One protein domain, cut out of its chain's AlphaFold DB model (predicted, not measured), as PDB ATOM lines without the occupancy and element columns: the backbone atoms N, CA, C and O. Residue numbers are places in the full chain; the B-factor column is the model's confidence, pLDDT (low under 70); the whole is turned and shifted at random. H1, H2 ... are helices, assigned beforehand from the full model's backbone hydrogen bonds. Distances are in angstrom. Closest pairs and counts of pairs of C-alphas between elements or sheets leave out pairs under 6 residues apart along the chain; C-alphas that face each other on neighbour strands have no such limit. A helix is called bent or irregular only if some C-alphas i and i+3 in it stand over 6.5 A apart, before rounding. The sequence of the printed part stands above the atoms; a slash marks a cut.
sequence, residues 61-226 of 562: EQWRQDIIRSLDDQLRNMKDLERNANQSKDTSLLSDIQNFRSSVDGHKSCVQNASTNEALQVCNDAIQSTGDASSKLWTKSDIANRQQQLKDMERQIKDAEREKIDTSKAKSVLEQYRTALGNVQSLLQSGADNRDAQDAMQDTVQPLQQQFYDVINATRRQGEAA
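This is residues 61 to 226 of the 562 residues of an uncharacterized protein of Candidatus Peribacteria bacterium RIFCSPLOWO2_12_FULL_55_15 (UniProt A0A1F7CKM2). This is a long rod with helix H3 as its spine: H1 and H2 pack along its first half, H4 and bent H5 along its second. The 166 printed residues hold five named helices, H1 to H5 in order, and no named strand. The class is all helix, a bundle of helices side by side. It is loose: radius of gyration of the C-alphas 21.5 A, spans 77 by 27 by 25 A.

Start at H1, residues 61 to 88, which forms a hairpin with H2, residues 91 to 113; their closest C-alphas, Ile 68 and Lys 108, are 6.1 A apart. The hub H3, residues 117 to 162, touches H2 with residues 120 to 141 alone, closest C-alphas Val 111 and Cys 123, 5.8 A. H4, residues 168 to 189, touches H3, closest C-alphas Ile 143 and Leu 181, 7.1 A, with residues 136 to 157 of H3 alone. H5, residues 194 to 226, one helix by its hydrogen bonds, is bent, C-alphas 203 and 206 being 6.6 A apart; arms H5a and H5b stand at 24 degrees. H1 and H2 are apart from H4, H5a and H5b. Every O i to N i+4 pair is within hydrogen-bond range in H2, H4, H5a and H5b, against 21 of 24 in H1 and 40 of 42 in H3.

Find C-alpha 61 at (-42.934, 18.631, 16.851), where H1 begins its 41.1 A; H3 runs 68.4 A, and H5b ends at C-alpha 226, (12.165, 31.191, -29.907).

The C-alphas farthest apart, Ser 115 and Ala 226, are 77.7 A apart. The printed part has no cut, and the four links are tight. Look for pLDDT under 70 at residues 88, 126 to 135 and 191 to 193.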
ATOM      1  N   GLU A  61     -43.148  19.687  17.836       80.75
ATOM      2  CA  GLU A  61     -42.934  18.631  16.851       80.75
ATOM      3  C   GLU A  61     -42.518  19.204  15.490       80.75
ATOM      4  O   GLU A  61     -41.732  18.580  14.783       80.75
ATOM      5  N   GLN A  62     -42.963  20.413  15.134       81.12
ATOM      6  CA  GLN A  62     -42.547  21.055  13.888       81.12
ATOM      7  C   GLN A  62     -41.059  21.418  13.950       81.12
ATOM      8  O   GLN A  62     -40.303  21.092  13.033       81.12
ATOM      9  N   TRP A  63     -40.616  21.997  15.066       80.50
ATOM     10  CA  TRP A  63     -39.206  22.321  15.283       80.50
ATOM     11  C   TRP A  63     -38.316  21.068  15.296       80.50
ATOM     12  O   TRP A  63     -37.252  21.049  14.674       80.50
ATOM     13  N   ARG A  64     -38.781  19.976  15.914       80.25
ATOM     14  CA  ARG A  64     -38.106  18.668  15.885       80.25
ATOM     15  C   ARG A  64     -37.910  18.150  14.461       80.25
ATOM     16  O   ARG A  64     -36.806  17.731  14.111       80.25
ATOM     17  N   GLN A  65     -38.963  18.176  13.645       80.50
ATOM     18  CA  GLN A  65     -38.894  17.728  12.254       80.50
ATOM     19  C   GLN A  65     -37.968  18.615  11.414       80.50
ATOM     20  O   GLN A  65     -37.251  18.101  10.555       80.50
ATOM     21  N   ASP A  66     -37.923  19.921  11.681       79.81
ATOM     22  CA  ASP A  66     -37.026  20.844  10.982       79.81
ATOM     23  C   ASP A  66     -35.546  20.611  11.351       79.81
ATOM     24  O   ASP A  66     -34.691  20.596  10.460       79.81
ATOM     25  N   ILE A  67     -35.235  20.308  12.619       75.44
ATOM     26  CA  ILE A  67     -33.879  19.905  13.041       75.44
ATOM     27  C   ILE A  67     -33.468  18.580  12.376       75.44
ATOM     28  O   ILE A  67     -32.369  18.472  11.827       75.44
ATOM     29  N   ILE A  68     -34.349  17.571  12.381       79.62
ATOM     30  CA  ILE A  68     -34.077  16.271  11.743       79.62
ATOM     31  C   ILE A  68     -33.856  16.444  10.236       79.62
ATOM     32  O   ILE A  68     -32.909  15.873   9.693       79.62
ATOM     33  N   ARG A  69     -34.670  17.275   9.570       81.31
ATOM     34  CA  ARG A  69     -34.514  17.582   8.142       81.31
ATOM     35  C   ARG A  69     -33.160  18.231   7.847       81.31
ATOM     36  O   ARG A  69     -32.499  17.816   6.901       81.31
ATOM     37  N   SER A  70     -32.719  19.178   8.677       80.75
ATOM     38  CA  SER A  70     -31.400  19.817   8.552       80.75
ATOM     39  C   SER A  70     -30.249  18.801   8.659       80.75
ATOM     40  O   SER A  70     -29.338  18.786   7.829       80.75
ATOM     41  N   LEU A  71     -30.327  17.871   9.616       78.69
ATOM     42  CA  LEU A  71     -29.362  16.774   9.760       78.69
ATOM     43  C   LEU A  71     -29.388  15.797   8.568       78.69
ATOM     44  O   LEU A  71     -28.342  15.319   8.120       78.69
ATOM     45  N   ASP A  72     -30.571  15.507   8.021       81.56
ATOM     46  CA  ASP A  72     -30.730  14.702   6.803       81.56
ATOM     47  C   ASP A  72     -30.151  15.383   5.558       81.56
ATOM     48  O   ASP A  72     -29.609  14.706   4.676       81.56
ATOM     49  N   ASP A  73     -30.263  16.704   5.460       80.56
ATOM     50  CA  ASP A  73     -29.662  17.485   4.379       80.56
ATOM     51  C   ASP A  73     -28.126  17.470   4.484       80.56
ATOM     52  O   ASP A  73     -27.443  17.227   3.485       80.56
ATOM     53  N   GLN A  74     -27.564  17.592   5.693       72.19
ATOM     54  CA  GLN A  74     -26.119  17.440   5.920       72.19
ATOM     55  C   GLN A  74     -25.607  16.044   5.522       72.19
ATOM     56  O   GLN A  74     -24.593  15.930   4.832       72.19
ATOM     57  N   LEU A  75     -26.325  14.970   5.873       76.62
ATOM     58  CA  LEU A  75     -25.973  13.603   5.462       76.62
ATOM     59  C   LEU A  75     -26.053  13.389   3.950       76.62
ATOM     60  O   LEU A  75     -25.232  12.658   3.387       76.62
ATOM     61  N   ARG A  76     -27.035  14.007   3.283       78.19
ATOM     62  CA  ARG A  76     -27.150  13.960   1.820       78.19
ATOM     63  C   ARG A  76     -25.946  14.616   1.152       78.19
ATOM     64  O   ARG A  76     -25.365  13.996   0.262       78.19
ATOM     65  N   ASN A  77     -25.513  15.772   1.649       71.31
ATOM     66  CA  ASN A  77     -24.336  16.478   1.137       71.31
ATOM     67  C   ASN A  77     -23.026  15.684   1.338       71.31
ATOM     68  O   ASN A  77     -22.094  15.820   0.553       71.31
ATOM     69  N   MET A  78     -22.948  14.775   2.317       76.19
ATOM     70  CA  MET A  78     -21.761  13.924   2.527       76.19
ATOM     71  C   MET A  78     -21.567  12.814   1.480       76.19
ATOM     72  O   MET A  78     -20.495  12.209   1.430       76.19
ATOM     73  N   LYS A  79     -22.566  12.510   0.639       76.00
ATOM     74  CA  LYS A  79     -22.421  11.492  -0.423       76.00
ATOM     75  C   LYS A  79     -21.445  11.923  -1.516       76.00
ATOM     76  O   LYS A  79     -20.705  11.086  -2.032       76.00
ATOM     77  N   ASP A  80     -21.428  13.208  -1.850       73.69
ATOM     78  CA  ASP A  80     -20.507  13.746  -2.852       73.69
ATOM     79  C   ASP A  80     -19.072  13.770  -2.317       73.69
ATOM     80  O   ASP A  80     -18.139  13.386  -3.024       73.69
ATOM     81  N   LEU A  81     -18.903  14.086  -1.031       74.75
ATOM     82  CA  LEU A  81     -17.609  14.008  -0.360       74.75
ATOM     83  C   LEU A  81     -17.062  12.576  -0.317       74.75
ATOM     84  O   LEU A  81     -15.894  12.339  -0.612       74.75
ATOM     85  N   GLU A  82     -17.916  11.603   0.006       79.12
ATOM     86  CA  GLU A  82     -17.564  10.179   0.008       79.12
ATOM     87  C   GLU A  82     -17.185   9.689  -1.393       79.12
ATOM     88  O   GLU A  82     -16.244   8.909  -1.550       79.12
ATOM     89  N   ARG A  83     -17.871  10.169  -2.437       79.44
ATOM     90  CA  ARG A  83     -17.494   9.879  -3.825       79.44
ATOM     91  C   ARG A  83     -16.102  10.433  -4.146       79.44
ATOM     92  O   ARG A  83     -15.289   9.691  -4.697       79.44
ATOM     93  N   ASN A  84     -15.815  11.678  -3.768       71.88
ATOM     94  CA  ASN A  84     -14.509  12.306  -3.985       71.88
ATOM     95  C   ASN A  84     -13.395  11.576  -3.223       71.88
ATOM     96  O   ASN A  84     -12.375  11.232  -3.815       71.88
ATOM     97  N   ALA A  85     -13.620  11.255  -1.947       70.12
ATOM     98  CA  ALA A  85     -12.673  10.525  -1.107       70.12
ATOM     99  C   ALA A  85     -12.361   9.121  -1.662       70.12
ATOM    100  O   ALA A  85     -11.218   8.670  -1.640       70.12
ATOM    101  N   ASN A  86     -13.359   8.436  -2.231       75.94
ATOM    102  CA  ASN A  86     -13.150   7.155  -2.912       75.94
ATOM    103  C   ASN A  86     -12.346   7.299  -4.215       75.94
ATOM    104  O   ASN A  86     -11.505   6.449  -4.511       75.94
ATOM    105  N   GLN A  87     -12.574   8.364  -4.992       70.38
ATOM    106  CA  GLN A  87     -11.817   8.639  -6.220       70.38
ATOM    107  C   GLN A  87     -10.354   8.998  -5.927       70.38
ATOM    108  O   GLN A  87      -9.455   8.521  -6.621       70.38
ATOM    109  N   SER A  88     -10.108   9.788  -4.880       63.66
ATOM    110  CA  SER A  88      -8.764  10.160  -4.427       63.66
ATOM    111  C   SER A  88      -8.075   9.075  -3.589       63.66
ATOM    112  O   SER A  88      -6.868   9.161  -3.360       63.66
ATOM    113  N   LYS A  89      -8.811   8.029  -3.180       75.38
ATOM    114  CA  LYS A  89      -8.375   6.963  -2.260       75.38
ATOM    115  C   LYS A  89      -7.937   7.493  -0.886       75.38
ATOM    116  O   LYS A  89      -7.033   6.934  -0.265       75.38
ATOM    117  N   ASP A  90      -8.580   8.555  -0.409       71.31
ATOM    118  CA  ASP A  90      -8.305   9.160   0.894       71.31
ATOM    119  C   ASP A  90      -9.028   8.399   2.019       71.31
ATOM    120  O   ASP A  90     -10.188   8.651   2.354       71.31
ATOM    121  N   THR A  91      -8.331   7.429   2.610       74.69
ATOM    122  CA  THR A  91      -8.861   6.590   3.694       74.69
ATOM    123  C   THR A  91      -9.090   7.359   4.993       74.69
ATOM    124  O   THR A  91      -9.959   6.970   5.776       74.69
ATOM    125  N   SER A  92      -8.362   8.457   5.218       75.38
ATOM    126  CA  SER A  92      -8.547   9.311   6.393       75.38
ATOM    127  C   SER A  92      -9.854  10.088   6.284       75.38
ATOM    128  O   SER A  92     -10.634  10.111   7.234       75.38
ATOM    129  N   LEU A  93     -10.133  10.670   5.115       74.94
ATOM    130  CA  LEU A  93     -11.376  11.397   4.869       74.94
ATOM    131  C   LEU A  93     -12.598  10.471   4.914       74.94
ATOM    132  O   LEU A  93     -13.622  10.839   5.486       74.94
ATOM    133  N   LEU A  94     -12.488   9.247   4.382       75.88
ATOM    134  CA  LEU A  94     -13.549   8.234   4.482       75.88
ATOM    135  C   LEU A  94     -13.867   7.864   5.937       75.88
ATOM    136  O   LEU A  94     -15.040   7.768   6.299       75.88
ATOM    137  N   SER A  95     -12.840   7.694   6.777       78.69
ATOM    138  CA  SER A  95     -13.012   7.462   8.218       78.69
ATOM    139  C   SER A  95     -13.696   8.652   8.898       78.69
ATOM    140  O   SER A  95     -14.630   8.475   9.681       78.69
ATOM    141  N   ASP A  96     -13.285   9.877   8.570       76.62
ATOM    142  CA  ASP A  96     -13.884  11.086   9.136       76.62
ATOM    143  C   ASP A  96     -15.359  11.265   8.708       76.62
ATOM    144  O   ASP A  96     -16.196  11.625   9.538       76.62
ATOM    145  N   ILE A  97     -15.718  10.931   7.459       76.44
ATOM    146  CA  ILE A  97     -17.115  10.904   6.982       76.44
ATOM    147  C   ILE A  97     -17.944   9.875   7.767       76.44
ATOM    148  O   ILE A  97     -19.087  10.149   8.135       76.44
ATOM    149  N   GLN A  98     -17.400   8.683   8.035       80.56
ATOM    150  CA  GLN A  98     -18.101   7.646   8.805       80.56
ATOM    151  C   GLN A  98     -18.340   8.071  10.261       80.56
ATOM    152  O   GLN A  98     -19.438   7.872  10.793       80.56
ATOM    153  N   ASN A  99     -17.350   8.714  10.881       77.81
ATOM    154  CA  ASN A  99     -17.481   9.292  12.218       77.81
ATOM    155  C   ASN A  99     -18.538  10.405  12.243       77.81
ATOM    156  O   ASN A  99     -19.370  10.447  13.147       77.81
ATOM    157  N   PHE A 100     -18.565  11.257  11.215       80.38
ATOM    158  CA  PHE A 100     -19.583  12.292  11.058       80.38
ATOM    159  C   PHE A 100     -20.996  11.708  10.940       80.38
ATOM    160  O   PHE A 100     -21.897  12.149  11.648       80.38
ATOM    161  N   ARG A 101     -21.190  10.671  10.110       80.38
ATOM    162  CA  ARG A 101     -22.486   9.978   9.974       80.38
ATOM    163  C   ARG A 101     -22.976   9.423  11.309       80.38
ATOM    164  O   ARG A 101     -24.116   9.668  11.689       80.38
ATOM    165  N   SER A 102     -22.081   8.759  12.039       76.81
ATOM    166  CA  SER A 102     -22.377   8.202  13.364       76.81
ATOM    167  C   SER A 102     -22.753   9.294  14.375       76.81
ATOM    168  O   SER A 102     -23.651   9.100  15.192       76.81
ATOM    169  N   SER A 103     -22.105  10.462  14.291       78.75
ATOM    170  CA  SER A 103     -22.435  11.633  15.111       78.75
ATOM    171  C   SER A 103     -23.824  12.191  14.784       78.75
ATOM    172  O   SER A 103     -24.631  12.404  15.689       78.75
ATOM    173  N   VAL A 104     -24.155  12.358  13.495       78.25
ATOM    174  CA  VAL A 104     -25.484  12.821  13.060       78.25
ATOM    175  C   VAL A 104     -26.590  11.874  13.530       78.25
ATOM    176  O   VAL A 104     -27.622  12.335  14.013       78.25
ATOM    177  N   ASP A 105     -26.381  10.560  13.436       77.56
ATOM    178  CA  ASP A 105     -27.347   9.573  13.929       77.56
ATOM    179  C   ASP A 105     -27.540   9.677  15.455       77.56
ATOM    180  O   ASP A 105     -28.668   9.604  15.952       77.56
ATOM    181  N   GLY A 106     -26.462   9.947  16.201       78.00
ATOM    182  CA  GLY A 106     -26.518  10.264  17.631       78.00
ATOM    183  C   GLY A 106     -27.324  11.533  17.938       78.00
ATOM    184  O   GLY A 106     -28.175  11.526  18.830       78.00
ATOM    185  N   HIS A 107     -27.128  12.603  17.162       77.62
ATOM    186  CA  HIS A 107     -27.885  13.850  17.301       77.62
ATOM    187  C   HIS A 107     -29.367  13.684  16.944       77.62
ATOM    188  O   HIS A 107     -30.225  14.180  17.674       77.62
ATOM    189  N   LYS A 108     -29.696  12.924  15.892       79.69
ATOM    190  CA  LYS A 108     -31.089  12.571  15.566       79.69
ATOM    191  C   LYS A 108     -31.754  11.817  16.709       79.69
ATOM    192  O   LYS A 108     -32.882  12.140  17.066       79.69
ATOM    193  N   SER A 109     -31.051  10.859  17.312       80.50
ATOM    194  CA  SER A 109     -31.547  10.119  18.474       80.50
ATOM    195  C   SER A 109     -31.770  11.031  19.692       80.50
ATOM    196  O   SER A 109     -32.792  10.905  20.366       80.50
ATOM    197  N   CYS A 110     -30.882  12.004  19.947       80.31
ATOM    198  CA  CYS A 110     -31.080  13.039  20.978       80.31
ATOM    199  C   CYS A 110     -32.375  13.822  20.725       80.31
ATOM    200  O   CYS A 110     -33.256  13.875  21.581       80.31
ATOM    201  N   VAL A 111     -32.516  14.361  19.509       80.94
ATOM    202  CA  VAL A 111     -33.665  15.167  19.083       80.94
ATOM    203  C   VAL A 111     -34.965  14.370  19.167       80.94
ATOM    204  O   VAL A 111     -35.951  14.897  19.662       80.94
ATOM    205  N   GLN A 112     -34.966  13.095  18.764       80.25
ATOM    206  CA  GLN A 112     -36.128  12.197  18.821       80.25
ATOM    207  C   GLN A 112     -36.534  11.798  20.246       80.25
ATOM    208  O   GLN A 112     -37.713  11.545  20.485       80.25
ATOM    209  N   ASN A 113     -35.597  11.778  21.196       79.94
ATOM    210  CA  ASN A 113     -35.854  11.376  22.581       79.94
ATOM    211  C   ASN A 113     -35.993  12.560  23.555       79.94
ATOM    212  O   ASN A 113     -36.306  12.348  24.727       79.94
ATOM    213  N   ALA A 114     -35.790  13.799  23.095       78.56
ATOM    214  CA  ALA A 114     -35.986  14.994  23.909       78.56
ATOM    215  C   ALA A 114     -37.442  15.079  24.399       78.56
ATOM    216  O   ALA A 114     -38.369  15.103  23.589       78.56
ATOM    217  N   SER A 115     -37.644  15.118  25.718       75.62
ATOM    218  CA  SER A 115     -38.971  15.092  26.349       75.62
ATOM    219  C   SER A 115     -39.541  16.476  26.678       75.62
ATOM    220  O   SER A 115     -40.717  16.565  27.026       75.62
ATOM    221  N   THR A 116     -38.744  17.543  26.547       76.88
ATOM    222  CA  THR A 116     -39.150  18.950  26.739       76.88
ATOM    223  C   THR A 116     -38.508  19.858  25.682       76.88
ATOM    224  O   THR A 116     -37.571  19.444  24.992       76.88
ATOM    225  N   ASN A 117     -38.989  21.101  25.554       72.69
ATOM    226  CA  ASN A 117     -38.396  22.095  24.649       72.69
ATOM    227  C   ASN A 117     -36.980  22.511  25.075       72.69
ATOM    228  O   ASN A 117     -36.135  22.736  24.215       72.69
ATOM    229  N   GLU A 118     -36.671  22.548  26.375       74.81
ATOM    230  CA  GLU A 118     -35.309  22.816  26.851       74.81
ATOM    231  C   GLU A 118     -34.351  21.676  26.481       74.81
ATOM    232  O   GLU A 118     -33.228  21.928  26.055       74.81
ATOM    233  N   ALA A 119     -34.801  20.418  26.573       73.94
ATOM    234  CA  ALA A 119     -34.015  19.272  26.116       73.94
ATOM    235  C   ALA A 119     -33.795  19.300  24.592       73.94
ATOM    236  O   ALA A 119     -32.713  18.951  24.119       73.94
ATOM    237  N   LEU A 120     -34.796  19.752  23.826       74.12
ATOM    238  CA  LEU A 120     -34.696  19.925  22.375       74.12
ATOM    239  C   LEU A 120     -33.715  21.049  22.002       74.12
ATOM    240  O   LEU A 120     -32.891  20.851  21.109       74.12
ATOM    241  N   GLN A 121     -33.738  22.173  22.726       76.69
ATOM    242  CA  GLN A 121     -32.774  23.264  22.562       76.69
ATOM    243  C   GLN A 121     -31.342  22.796  22.846       76.69
ATOM    244  O   GLN A 121     -30.458  23.064  22.043       76.69
ATOM    245  N   VAL A 122     -31.107  22.032  23.919       77.38
ATOM    246  CA  VAL A 122     -29.771  21.485  24.233       77.38
ATOM    247  C   VAL A 122     -29.275  20.540  23.131       77.38
ATOM    248  O   VAL A 122     -28.108  20.613  22.742       77.38
ATOM    249  N   CYS A 123     -30.147  19.683  22.580       77.69
ATOM    250  CA  CYS A 123     -29.788  18.866  21.415       77.69
ATOM    251  C   CYS A 123     -29.479  19.744  20.184       77.69
ATOM    252  O   CYS A 123     -28.542  19.436  19.453       77.69
ATOM    253  N   ASN A 124     -30.225  20.832  19.959       75.62
ATOM    254  CA  ASN A 124     -30.021  21.767  18.847       75.62
ATOM    255  C   ASN A 124     -28.720  22.583  18.970       75.62
ATOM    256  O   ASN A 124     -27.996  22.744  17.990       75.62
ATOM    257  N   ASP A 125     -28.367  23.031  20.173       70.38
ATOM    258  CA  ASP A 125     -27.109  23.739  20.435       70.38
ATOM    259  C   ASP A 125     -25.905  22.807  20.231       70.38
ATOM    260  O   ASP A 125     -24.887  23.202  19.664       70.38
ATOM    261  N   ALA A 126     -26.046  21.524  20.584       65.94
ATOM    262  CA  ALA A 126     -25.040  20.510  20.280       65.94
ATOM    263  C   ALA A 126     -24.882  20.252  18.763       65.94
ATOM    264  O   ALA A 126     -23.793  19.877  18.326       65.94
ATOM    265  N   ILE A 127     -25.921  20.492  17.951       66.00
ATOM    266  CA  ILE A 127     -25.922  20.294  16.487       66.00
ATOM    267  C   ILE A 127     -25.170  21.405  15.734       66.00
ATOM    268  O   ILE A 127     -24.669  21.163  14.634       66.00
ATOM    269  N   GLN A 128     -24.990  22.597  16.318       62.88
ATOM    270  CA  GLN A 128     -24.153  23.641  15.702       62.88
ATOM    271  C   GLN A 128     -22.719  23.141  15.448       62.88
ATOM    272  O   GLN A 128     -22.162  23.370  14.375       62.88
ATOM    273  N   SER A 129     -22.181  22.320  16.358       63.25
ATOM    274  CA  SER A 129     -20.876  21.662  16.191       63.25
ATOM    275  C   SER A 129     -20.819  20.677  15.007       63.25
ATOM    276  O   SER A 129     -19.749  20.423  14.448       63.25
ATOM    277  N   THR A 130     -21.968  20.147  14.572       63.44
ATOM    278  CA  THR A 130     -22.106  19.269  13.402       63.44
ATOM    279  C   THR A 130     -22.024  20.062  12.090       63.44
ATOM    280  O   THR A 130     -21.415  19.597  11.127       63.44
ATOM    281  N   GLY A 131     -22.553  21.290  12.046       62.91
ATOM    282  CA  GLY A 131     -22.391  22.190  10.894       62.91
ATOM    283  C   GLY A 131     -20.922  22.525  10.614       62.91
ATOM    284  O   GLY A 131     -20.451  22.373   9.481       62.91
ATOM    285  N   ASP A 132     -20.171  22.869  11.661       66.31
ATOM    286  CA  ASP A 132     -18.736  23.164  11.570       66.31
ATOM    287  C   ASP A 132     -17.914  21.931  11.180       66.31
ATOM    288  O   ASP A 132     -16.991  22.020  10.366       66.31
ATOM    289  N   ALA A 133     -18.269  20.755  11.710       67.56
ATOM    290  CA  ALA A 133     -17.631  19.495  11.343       67.56
ATOM    291  C   ALA A 133     -17.841  19.154   9.857       67.56
ATOM    292  O   ALA A 133     -16.880  18.798   9.177       67.56
ATOM    293  N   SER A 134     -19.058  19.328   9.326       68.94
ATOM    294  CA  SER A 134     -19.354  19.151   7.897       68.94
ATOM    295  C   SER A 134     -18.518  20.100   7.032       68.94
ATOM    296  O   SER A 134     -17.895  19.674   6.060       68.94
ATOM    297  N   SER A 135     -18.455  21.381   7.404       69.50
ATOM    298  CA  SER A 135     -17.682  22.396   6.676       69.50
ATOM    299  C   SER A 135     -16.178  22.074   6.657       69.50
ATOM    300  O   SER A 135     -15.538  22.158   5.609       69.50
ATOM    301  N   LYS A 136     -15.621  21.577   7.773       71.94
ATOM    302  CA  LYS A 136     -14.220  21.116   7.857       71.94
ATOM    303  C   LYS A 136     -13.928  19.910   6.962       71.94
ATOM    304  O   LYS A 136     -12.827  19.810   6.421       71.94
ATOM    305  N   LEU A 137     -14.884  18.993   6.788       73.44
ATOM    306  CA  LEU A 137     -14.730  17.847   5.882       73.44
ATOM    307  C   LEU A 137     -14.669  18.281   4.414       73.44
ATOM    308  O   LEU A 137     -13.837  17.766   3.666       73.44
ATOM    309  N   TRP A 138     -15.481  19.265   4.022       72.81
ATOM    310  CA  TRP A 138     -15.399  19.897   2.702       72.81
ATOM    311  C   TRP A 138     -14.041  20.546   2.460       72.81
ATOM    312  O   TRP A 138     -13.373  20.195   1.486       72.81
ATOM    313  N   THR A 139     -13.557  21.365   3.396       70.25
ATOM    314  CA  THR A 139     -12.224  21.976   3.287       70.25
ATOM    315  C   THR A 139     -11.109  20.916   3.205       70.25
ATOM    316  O   THR A 139     -10.181  21.056   2.409       70.25
ATOM    317  N   LYS A 140     -11.199  19.808   3.964       75.19
ATOM    318  CA  LYS A 140     -10.256  18.671   3.861       75.19
ATOM    319  C   LYS A 140     -10.288  17.999   2.483       75.19
ATOM    320  O   LYS A 140      -9.227  17.726   1.921       75.19
ATOM    321  N   SER A 141     -11.476  17.752   1.932       77.19
ATOM    322  CA  SER A 141     -11.631  17.192   0.582       77.19
ATOM    323  C   SER A 141     -11.042  18.113  -0.484       77.19
ATOM    324  O   SER A 141     -10.382  17.637  -1.409       77.19
ATOM    325  N   ASP A 142     -11.250  19.423  -0.358       76.50
ATOM    326  CA  ASP A 142     -10.698  20.403  -1.291       76.50
ATOM    327  C   ASP A 142      -9.176  20.412  -1.243       76.50
ATOM    328  O   ASP A 142      -8.533  20.346  -2.287       76.50
ATOM    329  N   ILE A 143      -8.577  20.382  -0.052       78.44
ATOM    330  CA  ILE A 143      -7.126  20.244   0.105       78.44
ATOM    331  C   ILE A 143      -6.604  18.988  -0.597       78.44
ATOM    332  O   ILE A 143      -5.613  19.079  -1.320       78.44
ATOM    333  N   ALA A 144      -7.250  17.832  -0.420       74.25
ATOM    334  CA  ALA A 144      -6.835  16.593  -1.080       74.25
ATOM    335  C   ALA A 144      -6.874  16.733  -2.616       74.25
ATOM    336  O   ALA A 144      -5.922  16.358  -3.309       74.25
ATOM    337  N   ASN A 145      -7.923  17.365  -3.153       79.12
ATOM    338  CA  ASN A 145      -8.019  17.689  -4.577       79.12
ATOM    339  C   ASN A 145      -6.897  18.646  -5.024       79.12
ATOM    340  O   ASN A 145      -6.246  18.415  -6.047       79.12
ATOM    341  N   ARG A 146      -6.609  19.694  -4.244       80.69
ATOM    342  CA  ARG A 146      -5.535  20.658  -4.529       80.69
ATOM    343  C   ARG A 146      -4.135  20.040  -4.444       80.69
ATOM    344  O   ARG A 146      -3.261  20.419  -5.222       80.69
ATOM    345  N   GLN A 147      -3.918  19.066  -3.559       81.62
ATOM    346  CA  GLN A 147      -2.679  18.284  -3.487       81.62
ATOM    347  C   GLN A 147      -2.483  17.398  -4.718       81.62
ATOM    348  O   GLN A 147      -1.353  17.203  -5.165       81.62
ATOM    349  N   GLN A 148      -3.564  16.863  -5.285       80.69
ATOM    350  CA  GLN A 148      -3.477  16.143  -6.550       80.69
ATOM    351  C   GLN A 148      -3.129  17.101  -7.701       80.69
ATOM    352  O   GLN A 148      -2.220  16.807  -8.475       80.69
ATOM    353  N   GLN A 149      -3.754  18.281  -7.746       83.12
ATOM    354  CA  GLN A 149      -3.427  19.327  -8.725       83.12
ATOM    355  C   GLN A 149      -1.972  19.809  -8.611       83.12
ATOM    356  O   GLN A 149      -1.331  20.038  -9.633       83.12
ATOM    357  N   LEU A 150      -1.410  19.891  -7.397       87.31
ATOM    358  CA  LEU A 150       0.008  20.206  -7.186       87.31
ATOM    359  C   LEU A 150       0.924  19.241  -7.958       87.31
ATOM    360  O   LEU A 150       1.870  19.679  -8.610       87.31
ATOM    361  N   LYS A 151       0.625  17.935  -7.942       87.06
ATOM    362  CA  LYS A 151       1.397  16.927  -8.695       87.06
ATOM    363  C   LYS A 151       1.274  17.124 -10.205       87.06
ATOM    364  O   LYS A 151       2.246  16.923 -10.934       87.06
ATOM    365  N   ASP A 152       0.097  17.519 -10.681       88.44
ATOM    366  CA  ASP A 152      -0.114  17.820 -12.096       88.44
ATOM    367  C   ASP A 152       0.678  19.067 -12.519       88.44
ATOM    368  O   ASP A 152       1.322  19.063 -13.568       88.44
ATOM    369  N   MET A 153       0.719  20.101 -11.675       90.94
ATOM    370  CA  MET A 153       1.533  21.303 -11.892       90.94
ATOM    371  C   MET A 153       3.037  20.970 -11.898       90.94
ATOM    372  O   MET A 153       3.758  21.379 -12.808       90.94
ATOM    373  N   GLU A 154       3.515  20.141 -10.963       92.44
ATOM    374  CA  GLU A 154       4.896  19.623 -10.954       92.44
ATOM    375  C   GLU A 154       5.245  18.864 -12.240       92.44
ATOM    376  O   GLU A 154       6.356  18.979 -12.767       92.44
ATOM    377  N   ARG A 155       4.300  18.075 -12.762       91.88
ATOM    378  CA  ARG A 155       4.471  17.361 -14.026       91.88
ATOM    379  C   ARG A 155       4.581  18.327 -15.205       91.88
ATOM    380  O   ARG A 155       5.469  18.142 -16.032       91.88
ATOM    381  N   GLN A 156       3.748  19.368 -15.260       88.94
ATOM    382  CA  GLN A 156       3.811  20.374 -16.326       88.94
ATOM    383  C   GLN A 156       5.156  21.108 -16.365       88.94
ATOM    384  O   GLN A 156       5.674  21.343 -17.458       88.94
ATOM    385  N   ILE A 157       5.750  21.405 -15.200       90.12
ATOM    386  CA  ILE A 157       7.117  21.946 -15.119       90.12
ATOM    387  C   ILE A 157       8.110  20.966 -15.744       90.12
ATOM    388  O   ILE A 157       8.864  21.356 -16.630       90.12
ATOM    389  N   LYS A 158       8.095  19.692 -15.332       90.31
ATOM    390  CA  LYS A 158       9.028  18.681 -15.859       90.31
ATOM    391  C   LYS A 158       8.905  18.506 -17.369       90.31
ATOM    392  O   LYS A 158       9.914  18.339 -18.050       90.31
ATOM    393  N   ASP A 159       7.683  18.528 -17.893       86.88
ATOM    394  CA  ASP A 159       7.444  18.422 -19.330       86.88
ATOM    395  C   ASP A 159       7.992  19.658 -20.073       86.88
ATOM    396  O   ASP A 159       8.697  19.501 -21.068       86.88
ATOM    397  N   ALA A 160       7.809  20.870 -19.536       83.31
ATOM    398  CA  ALA A 160       8.411  22.087 -20.095       83.31
ATOM    399  C   ALA A 160       9.956  22.097 -20.005       83.31
ATOM    400  O   ALA A 160      10.642  22.538 -20.928       83.31
ATOM    401  N   GLU A 161      10.539  21.556 -18.935       87.00
ATOM    402  CA  GLU A 161      11.997  21.431 -18.793       87.00
ATOM    403  C   GLU A 161      12.607  20.423 -19.770       87.00
ATOM    404  O   GLU A 161      13.686  20.666 -20.314       87.00
ATOM    405  N   ARG A 162      11.921  19.300 -20.037       87.19
ATOM    406  CA  ARG A 162      12.326  18.343 -21.087       87.19
ATOM    407  C   ARG A 162      12.396  19.011 -22.455       87.19
ATOM    408  O   ARG A 162      13.251  18.678 -23.273       87.19
ATOM    409  N   GLU A 163      11.531  19.989 -22.661       81.06
ATOM    410  CA  GLU A 163      11.485  20.849 -23.832       81.06
ATOM    411  C   GLU A 163      12.516  21.993 -23.829       81.06
ATOM    412  O   GLU A 163      12.566  22.772 -24.789       81.06
ATOM    413  N   LYS A 164      13.381  22.051 -22.803       82.50
ATOM    414  CA  LYS A 164      14.436  23.056 -22.583       82.50
ATOM    415  C   LYS A 164      13.908  24.485 -22.428       82.50
ATOM    416  O   LYS A 164      14.569  25.439 -22.832       82.50
ATOM    417  N   ILE A 165      12.721  24.620 -21.853       79.50
ATOM    418  CA  ILE A 165      12.078  25.905 -21.582       79.50
ATOM    419  C   ILE A 165      12.434  26.343 -20.148       79.50
ATOM    420  O   ILE A 165      12.460  25.510 -19.238       79.50
ATOM    421  N   ASP A 166      12.731  27.630 -19.929       82.69
ATOM    422  CA  ASP A 166      13.030  28.159 -18.588       82.69
ATOM    423  C   ASP A 166      11.768  28.207 -17.720       82.69
ATOM    424  O   ASP A 166      10.878  29.008 -17.952       82.69
ATOM    425  N   THR A 167      11.698  27.380 -16.681       87.12
ATOM    426  CA  THR A 167      10.533  27.286 -15.787       87.12
ATOM    427  C   THR A 167      10.720  28.012 -14.451       87.12
ATOM    428  O   THR A 167       9.944  27.791 -13.520       87.12
ATOM    429  N   SER A 168      11.733  28.873 -14.316       87.00
ATOM    430  CA  SER A 168      12.097  29.542 -13.055       87.00
ATOM    431  C   SER A 168      10.929  30.282 -12.375       87.00
ATOM    432  O   SER A 168      10.658  30.042 -11.195       87.00
ATOM    433  N   LYS A 169      10.174  31.109 -13.118       86.50
ATOM    434  CA  LYS A 169       8.987  31.833 -12.608       86.50
ATOM    435  C   LYS A 169       7.869  30.861 -12.199       86.50
ATOM    436  O   LYS A 169       7.319  30.992 -11.108       86.50
ATOM    437  N   ALA A 170       7.593  29.834 -13.010       87.94
ATOM    438  CA  ALA A 170       6.574  28.819 -12.716       87.94
ATOM    439  C   ALA A 170       6.906  28.007 -11.451       87.94
ATOM    440  O   ALA A 170       6.029  27.754 -10.628       87.94
ATOM    441  N   LYS A 171       8.182  27.649 -11.251       92.31
ATOM    442  CA  LYS A 171       8.661  26.986 -10.027       92.31
ATOM    443  C   LYS A 171       8.473  27.853  -8.788       92.31
ATOM    444  O   LYS A 171       8.086  27.332  -7.748       92.31
ATOM    445  N   SER A 172       8.730  29.158  -8.896       92.81
ATOM    446  CA  SER A 172       8.530  30.092  -7.784       92.81
ATOM    447  C   SER A 172       7.060  30.154  -7.358       92.81
ATOM    448  O   SER A 172       6.769  30.012  -6.172       92.81
ATOM    449  N   VAL A 173       6.132  30.274  -8.315       91.88
ATOM    450  CA  VAL A 173       4.684  30.271  -8.027       91.88
ATOM    451  C   VAL A 173       4.231  28.915  -7.474       91.88
ATOM    452  O   VAL A 173       3.458  28.872  -6.522       91.88
ATOM    453  N   LEU A 174       4.754  27.802  -8.001       92.56
ATOM    454  CA  LEU A 174       4.453  26.463  -7.486       92.56
ATOM    455  C   LEU A 174       4.875  26.294  -6.017       92.56
ATOM    456  O   LEU A 174       4.152  25.674  -5.239       92.56
ATOM    457  N   GLU A 175       6.023  26.852  -5.622       94.56
ATOM    458  CA  GLU A 175       6.490  26.811  -4.231       94.56
ATOM    459  C   GLU A 175       5.605  27.659  -3.305       94.56
ATOM    460  O   GLU A 175       5.256  27.224  -2.204       94.56
ATOM    461  N   GLN A 176       5.177  28.839  -3.769       92.81
ATOM    462  CA  GLN A 176       4.201  29.668  -3.053       92.81
ATOM    463  C   GLN A 176       2.869  28.929  -2.888       92.81
ATOM    464  O   GLN A 176       2.322  28.894  -1.788       92.81
ATOM    465  N   TYR A 177       2.385  28.273  -3.945       92.19
ATOM    466  CA  TYR A 177       1.166  27.465  -3.919       92.19
ATOM    467  C   TYR A 177       1.284  26.282  -2.944       92.19
ATOM    468  O   TYR A 177       0.384  26.050  -2.136       92.19
ATOM    469  N   ARG A 178       2.424  25.574  -2.943       92.75
ATOM    470  CA  ARG A 178       2.714  24.492  -1.985       92.75
ATOM    471  C   ARG A 178       2.705  24.999  -0.540       92.75
ATOM    472  O   ARG A 178       2.114  24.356   0.326       92.75
ATOM    473  N   THR A 179       3.325  26.151  -0.292       92.06
ATOM    474  CA  THR A 179       3.375  26.780   1.036       92.06
ATOM    475  C   THR A 179       1.984  27.213   1.495       92.06
ATOM    476  O   THR A 179       1.583  26.908   2.617       92.06
ATOM    477  N   ALA A 180       1.212  27.856   0.615       89.25
ATOM    478  CA  ALA A 180      -0.160  28.270   0.893       89.25
ATOM    479  C   ALA A 180      -1.052  27.068   1.243       89.25
ATOM    480  O   ALA A 180      -1.744  27.099   2.257       89.25
ATOM    481  N   LEU A 181      -0.967  25.969   0.485       87.50
ATOM    482  CA  LEU A 181      -1.682  24.730   0.809       87.50
ATOM    483  C   LEU A 181      -1.278  24.139   2.166       87.50
ATOM    484  O   LEU A 181      -2.145  23.690   2.918       87.50
ATOM    485  N   GLY A 182       0.015  24.153   2.500       87.00
ATOM    486  CA  GLY A 182       0.510  23.711   3.808       87.00
ATOM    487  C   GLY A 182      -0.005  24.573   4.968       87.00
ATOM    488  O   GLY A 182      -0.325  24.051   6.039       87.00
ATOM    489  N   ASN A 183      -0.162  25.880   4.746       87.12
ATOM    490  CA  ASN A 183      -0.743  26.794   5.730       87.12
ATOM    491  C   ASN A 183      -2.232  26.505   5.958       87.12
ATOM    492  O   ASN A 183      -2.650  26.396   7.110       87.12
ATOM    493  N   VAL A 184      -3.014  26.282   4.892       84.88
ATOM    494  CA  VAL A 184      -4.429  25.875   5.013       84.88
ATOM    495  C   VAL A 184      -4.555  24.555   5.789       84.88
ATOM    496  O   VAL A 184      -5.394  24.430   6.681       84.88
ATOM    497  N   GLN A 185      -3.679  23.580   5.520       82.75
ATOM    498  CA  GLN A 185      -3.636  22.324   6.279       82.75
ATOM    499  C   GLN A 185      -3.342  22.535   7.764       82.75
ATOM    500  O   GLN A 185      -3.972  21.906   8.614       82.75
ATOM    501  N   SER A 186      -2.403  23.427   8.075       83.81
ATOM    502  CA  SER A 186      -2.017  23.738   9.451       83.81
ATOM    503  C   SER A 186      -3.150  24.428  10.219       83.81
ATOM    504  O   SER A 186      -3.386  24.086  11.377       83.81
ATOM    505  N   LEU A 187      -3.901  25.327   9.569       81.31
ATOM    506  CA  LEU A 187      -5.087  25.978  10.145       81.31
ATOM    507  C   LEU A 187      -6.188  24.966  10.496       81.31
ATOM    508  O   LEU A 187      -6.791  25.049  11.564       81.31
ATOM    509  N   LEU A 188      -6.401  23.948   9.656       73.50
ATOM    510  CA  LEU A 188      -7.358  22.880   9.968       73.50
ATOM    511  C   LEU A 188      -6.913  21.980  11.131       73.50
ATOM    512  O   LEU A 188      -7.762  21.409  11.817       73.50
ATOM    513  N   GLN A 189      -5.606  21.828  11.353       73.69
ATOM    514  CA  GLN A 189      -5.054  20.982  12.417       73.69
ATOM    515  C   GLN A 189      -4.929  21.701  13.767       73.69
ATOM    516  O   GLN A 189      -4.969  21.045  14.808       73.69
ATOM    517  N   SER A 190      -4.784  23.029  13.774       74.25
ATOM    518  CA  SER A 190      -4.579  23.830  14.989       74.25
ATOM    519  C   SER A 190      -5.852  24.054  15.813       74.25
ATOM    520  O   SER A 190      -5.772  24.563  16.930       74.25
ATOM    521  N   GLY A 191      -7.017  23.658  15.291       61.12
ATOM    522  CA  GLY A 191      -8.312  23.892  15.928       61.12
ATOM    523  C   GLY A 191      -8.867  25.303  15.708       61.12
ATOM    524  O   GLY A 191      -9.838  25.656  16.372       61.12
ATOM    525  N   ALA A 192      -8.280  26.082  14.790       61.34
ATOM    526  CA  ALA A 192      -8.792  27.384  14.367       61.34
ATOM    527  C   ALA A 192     -10.207  27.289  13.752       61.34
ATOM    528  O   ALA A 192     -10.701  26.192  13.435       61.34
ATOM    529  N   ASP A 193     -10.861  28.446  13.601       67.31
ATOM    530  CA  ASP A 193     -12.131  28.538  12.883       67.31
ATOM    531  C   ASP A 193     -11.923  28.030  11.445       67.31
ATOM    532  O   ASP A 193     -10.942  28.357  10.777       67.31
ATOM    533  N   ASN A 194     -12.837  27.186  10.963       74.75
ATOM    534  CA  ASN A 194     -12.767  26.669   9.597       74.75
ATOM    535  C   ASN A 194     -12.856  27.795   8.562       74.75
ATOM    536  O   ASN A 194     -12.365  27.636   7.445       74.75
ATOM    537  N   ARG A 195     -13.455  28.925   8.946       75.31
ATOM    538  CA  ARG A 195     -13.533  30.118   8.115       75.31
ATOM    539  C   ARG A 195     -12.156  30.630   7.699       75.31
ATOM    540  O   ARG A 195     -11.953  30.861   6.516       75.31
ATOM    541  N   ASP A 196     -11.183  30.658   8.610       79.06
ATOM    542  CA  ASP A 196      -9.816  31.097   8.293       79.06
ATOM    543  C   ASP A 196      -9.150  30.184   7.245       79.06
ATOM    544  O   ASP A 196      -8.410  30.640   6.374       79.06
ATOM    545  N   ALA A 197      -9.425  28.875   7.302       79.19
ATOM    546  CA  ALA A 197      -8.918  27.913   6.323       79.19
ATOM    547  C   ALA A 197      -9.617  28.047   4.957       79.19
ATOM    548  O   ALA A 197      -8.972  27.878   3.919       79.19
ATOM    549  N   GLN A 198     -10.917  28.356   4.944       78.81
ATOM    550  CA  GLN A 198     -11.684  28.606   3.720       78.81
ATOM    551  C   GLN A 198     -11.266  29.917   3.048       78.81
ATOM    552  O   GLN A 198     -10.997  29.913   1.847       78.81
ATOM    553  N   ASP A 199     -11.106  30.988   3.824       84.62
ATOM    554  CA  ASP A 199     -10.632  32.286   3.343       84.62
ATOM    555  C   ASP A 199      -9.214  32.147   2.763       84.62
ATOM    556  O   ASP A 199      -8.953  32.559   1.636       84.62
ATOM    557  N   ALA A 200      -8.301  31.437   3.441       84.25
ATOM    558  CA  ALA A 200      -6.963  31.167   2.903       84.25
ATOM    559  C   ALA A 200      -6.978  30.313   1.611       84.25
ATOM    560  O   ALA A 200      -6.149  30.515   0.713       84.25
ATOM    561  N   MET A 201      -7.919  29.371   1.478       83.38
ATOM    562  CA  MET A 201      -8.101  28.593   0.248       83.38
ATOM    563  C   MET A 201      -8.578  29.480  -0.916       83.38
ATOM    564  O   MET A 201      -8.066  29.369  -2.034       83.38
ATOM    565  N   GLN A 202      -9.532  30.373  -0.657       84.50
ATOM    566  CA  GLN A 202     -10.132  31.236  -1.670       84.50
ATOM    567  C   GLN A 202      -9.220  32.406  -2.060       84.50
ATOM    568  O   GLN A 202      -9.011  32.649  -3.247       84.50
ATOM    569  N   ASP A 203      -8.631  33.089  -1.083       87.25
ATOM    570  CA  ASP A 203      -7.907  34.345  -1.298       87.25
ATOM    571  C   ASP A 203      -6.438  34.131  -1.665       87.25
ATOM    572  O   ASP A 203      -5.795  35.028  -2.208       87.25
ATOM    573  N   THR A 204      -5.878  32.951  -1.374       86.81
ATOM    574  CA  THR A 204      -4.452  32.675  -1.609       86.81
ATOM    575  C   THR A 204      -4.226  31.496  -2.548       86.81
ATOM    576  O   THR A 204      -3.554  31.640  -3.569       86.81
ATOM    577  N   VAL A 205      -4.786  30.320  -2.246       87.56
ATOM    578  CA  VAL A 205      -4.504  29.101  -3.028       87.56
ATOM    579  C   VAL A 205      -5.058  29.205  -4.452       87.56
ATOM    580  O   VAL A 205      -4.349  28.888  -5.411       87.56
ATOM    581  N   GLN A 206      -6.300  29.663  -4.615       84.81
ATOM    582  CA  GLN A 206      -6.936  29.758  -5.932       84.81
ATOM    583  C   GLN A 206      -6.265  30.793  -6.865       84.81
ATOM    584  O   GLN A 206      -5.984  30.437  -8.013       84.81
ATOM    585  N   PRO A 207      -5.916  32.018  -6.417       88.56
ATOM    586  CA  PRO A 207      -5.146  32.958  -7.234       88.56
ATOM    587  C   PRO A 207      -3.768  32.430  -7.640       88.56
ATOM    588  O   PRO A 207      -3.386  32.560  -8.801       88.56
ATOM    589  N   LEU A 208      -3.041  31.772  -6.727       88.38
ATOM    590  CA  LEU A 208      -1.730  31.183  -7.031       88.38
ATOM    591  C   LEU A 208      -1.822  30.054  -8.064       88.38
ATOM    592  O   LEU A 208      -0.935  29.907  -8.904       88.38
ATOM    593  N   GLN A 209      -2.901  29.267  -8.033       86.88
ATOM    594  CA  GLN A 209      -3.155  28.263  -9.061       86.88
ATOM    595  C   GLN A 209      -3.331  28.904 -10.440       86.88
ATOM    596  O   GLN A 209      -2.709  28.455 -11.403       86.88
ATOM    597  N   GLN A 210      -4.177  29.931 -10.534       86.69
ATOM    598  CA  GLN A 210      -4.415  30.622 -11.797       86.69
ATOM    599  C   GLN A 210      -3.116  31.251 -12.315       86.69
ATOM    600  O   GLN A 210      -2.713  30.992 -13.447       86.69
ATOM    601  N   GLN A 211      -2.391  31.944 -11.435       86.19
ATOM    602  CA  GLN A 211      -1.097  32.541 -11.746       86.19
ATOM    603  C   GLN A 211      -0.086  31.508 -12.260       86.19
ATOM    604  O   GLN A 211       0.673  31.798 -13.181       86.19
ATOM    605  N   PHE A 212      -0.056  30.293 -11.702       89.50
ATOM    606  CA  PHE A 212       0.817  29.238 -12.211       89.50
ATOM    607  C   PHE A 212       0.466  28.852 -13.650       89.50
ATOM    608  O   PHE A 212       1.373  28.722 -14.473       89.50
ATOM    609  N   TYR A 213      -0.822  28.659 -13.955       86.75
ATOM    610  CA  TYR A 213      -1.254  28.292 -15.304       86.75
ATOM    611  C   TYR A 213      -0.968  29.398 -16.319       86.75
ATOM    612  O   TYR A 213      -0.506  29.108 -17.423       86.75
ATOM    613  N   ASP A 214      -1.148  30.656 -15.928       83.31
ATOM    614  CA  ASP A 214      -0.813  31.796 -16.777       83.31
ATOM    615  C   ASP A 214       0.694  31.851 -17.045       83.31
ATOM    616  O   ASP A 214       1.135  31.911 -18.195       83.31
ATOM    617  N   VAL A 215       1.511  31.706 -15.997       85.00
ATOM    618  CA  VAL A 215       2.971  31.705 -16.134       85.00
ATOM    619  C   VAL A 215       3.454  30.533 -16.989       85.00
ATOM    620  O   VAL A 215       4.270  30.748 -17.884       85.00
ATOM    621  N   ILE A 216       2.988  29.300 -16.761       85.31
ATOM    622  CA  ILE A 216       3.494  28.133 -17.503       85.31
ATOM    623  C   ILE A 216       3.087  28.177 -18.983       85.31
ATOM    624  O   ILE A 216       3.889  27.803 -19.841       85.31
ATOM    625  N   ASN A 217       1.893  28.688 -19.300       84.25
ATOM    626  CA  ASN A 217       1.440  28.872 -20.678       84.25
ATOM    627  C   ASN A 217       2.242  29.965 -21.390       84.25
ATOM    628  O   ASN A 217       2.779  29.710 -22.469       84.25
ATOM    629  N   ALA A 218       2.423  31.130 -20.759       79.88
ATOM    630  CA  ALA A 218       3.276  32.191 -21.295       79.88
ATOM    631  C   ALA A 218       4.711  31.690 -21.537       79.88
ATOM    632  O   ALA A 218       5.304  31.935 -22.587       79.88
ATOM    633  N   THR A 219       5.250  30.899 -20.608       81.88
ATOM    634  CA  THR A 219       6.586  30.308 -20.748       81.88
ATOM    635  C   THR A 219       6.666  29.358 -21.955       81.88
ATOM    636  O   THR A 219       7.625  29.401 -22.730       81.88
ATOM    637  N   ARG A 220       5.649  28.512 -22.168       83.81
ATOM    638  CA  ARG A 220       5.581  27.630 -23.347       83.81
ATOM    639  C   ARG A 220       5.546  28.419 -24.651       83.81
ATOM    640  O   ARG A 220       6.333  28.131 -25.551       83.81
ATOM    641  N   ARG A 221       4.712  29.458 -24.717       83.50
ATOM    642  CA  ARG A 221       4.610  30.361 -25.872       83.50
ATOM    643  C   ARG A 221       5.925  31.096 -26.162       83.50
ATOM    644  O   ARG A 221       6.317  31.210 -27.320       83.50
ATOM    645  N   GLN A 222       6.672  31.513 -25.137       81.69
ATOM    646  CA  GLN A 222       8.029  32.054 -25.316       81.69
ATOM    647  C   GLN A 222       8.982  31.027 -25.951       81.69
ATOM    648  O   GLN A 222       9.758  31.364 -26.850       81.69
ATOM    649  N   GLY A 223       8.905  29.761 -25.528       81.81
ATOM    650  CA  GLY A 223       9.652  28.664 -26.146       81.81
ATOM    651  C   GLY A 223       9.286  28.446 -27.619       81.81
ATOM    652  O   GLY A 223      10.174  28.278 -28.459       81.81
ATOM    653  N   GLU A 224       7.996  28.493 -27.955       84.25
ATOM    654  CA  GLU A 224       7.496  28.391 -29.333       84.25
ATOM    655  C   GLU A 224       7.988  29.545 -30.213       84.25
ATOM    656  O   GLU A 224       8.532  29.298 -31.290       84.25
ATOM    657  N   ALA A 225       7.901  30.787 -29.733       84.31
ATOM    658  CA  ALA A 225       8.438  31.962 -30.420       84.31
ATOM    659  C   ALA A 225       9.941  31.848 -30.710       84.31
ATOM    660  O   ALA A 225      10.399  32.120 -31.825       84.31
ATOM    661  N   ALA A 226      10.730  31.396 -29.731       82.06
ATOM    662  CA  ALA A 226      12.165  31.191 -29.907       82.06
ATOM    663  C   ALA A 226      12.474  30.106 -30.961       82.06
ATOM    664  O   ALA A 226      13.388  30.265 -31.782       82.06
TER     665      ALA A 226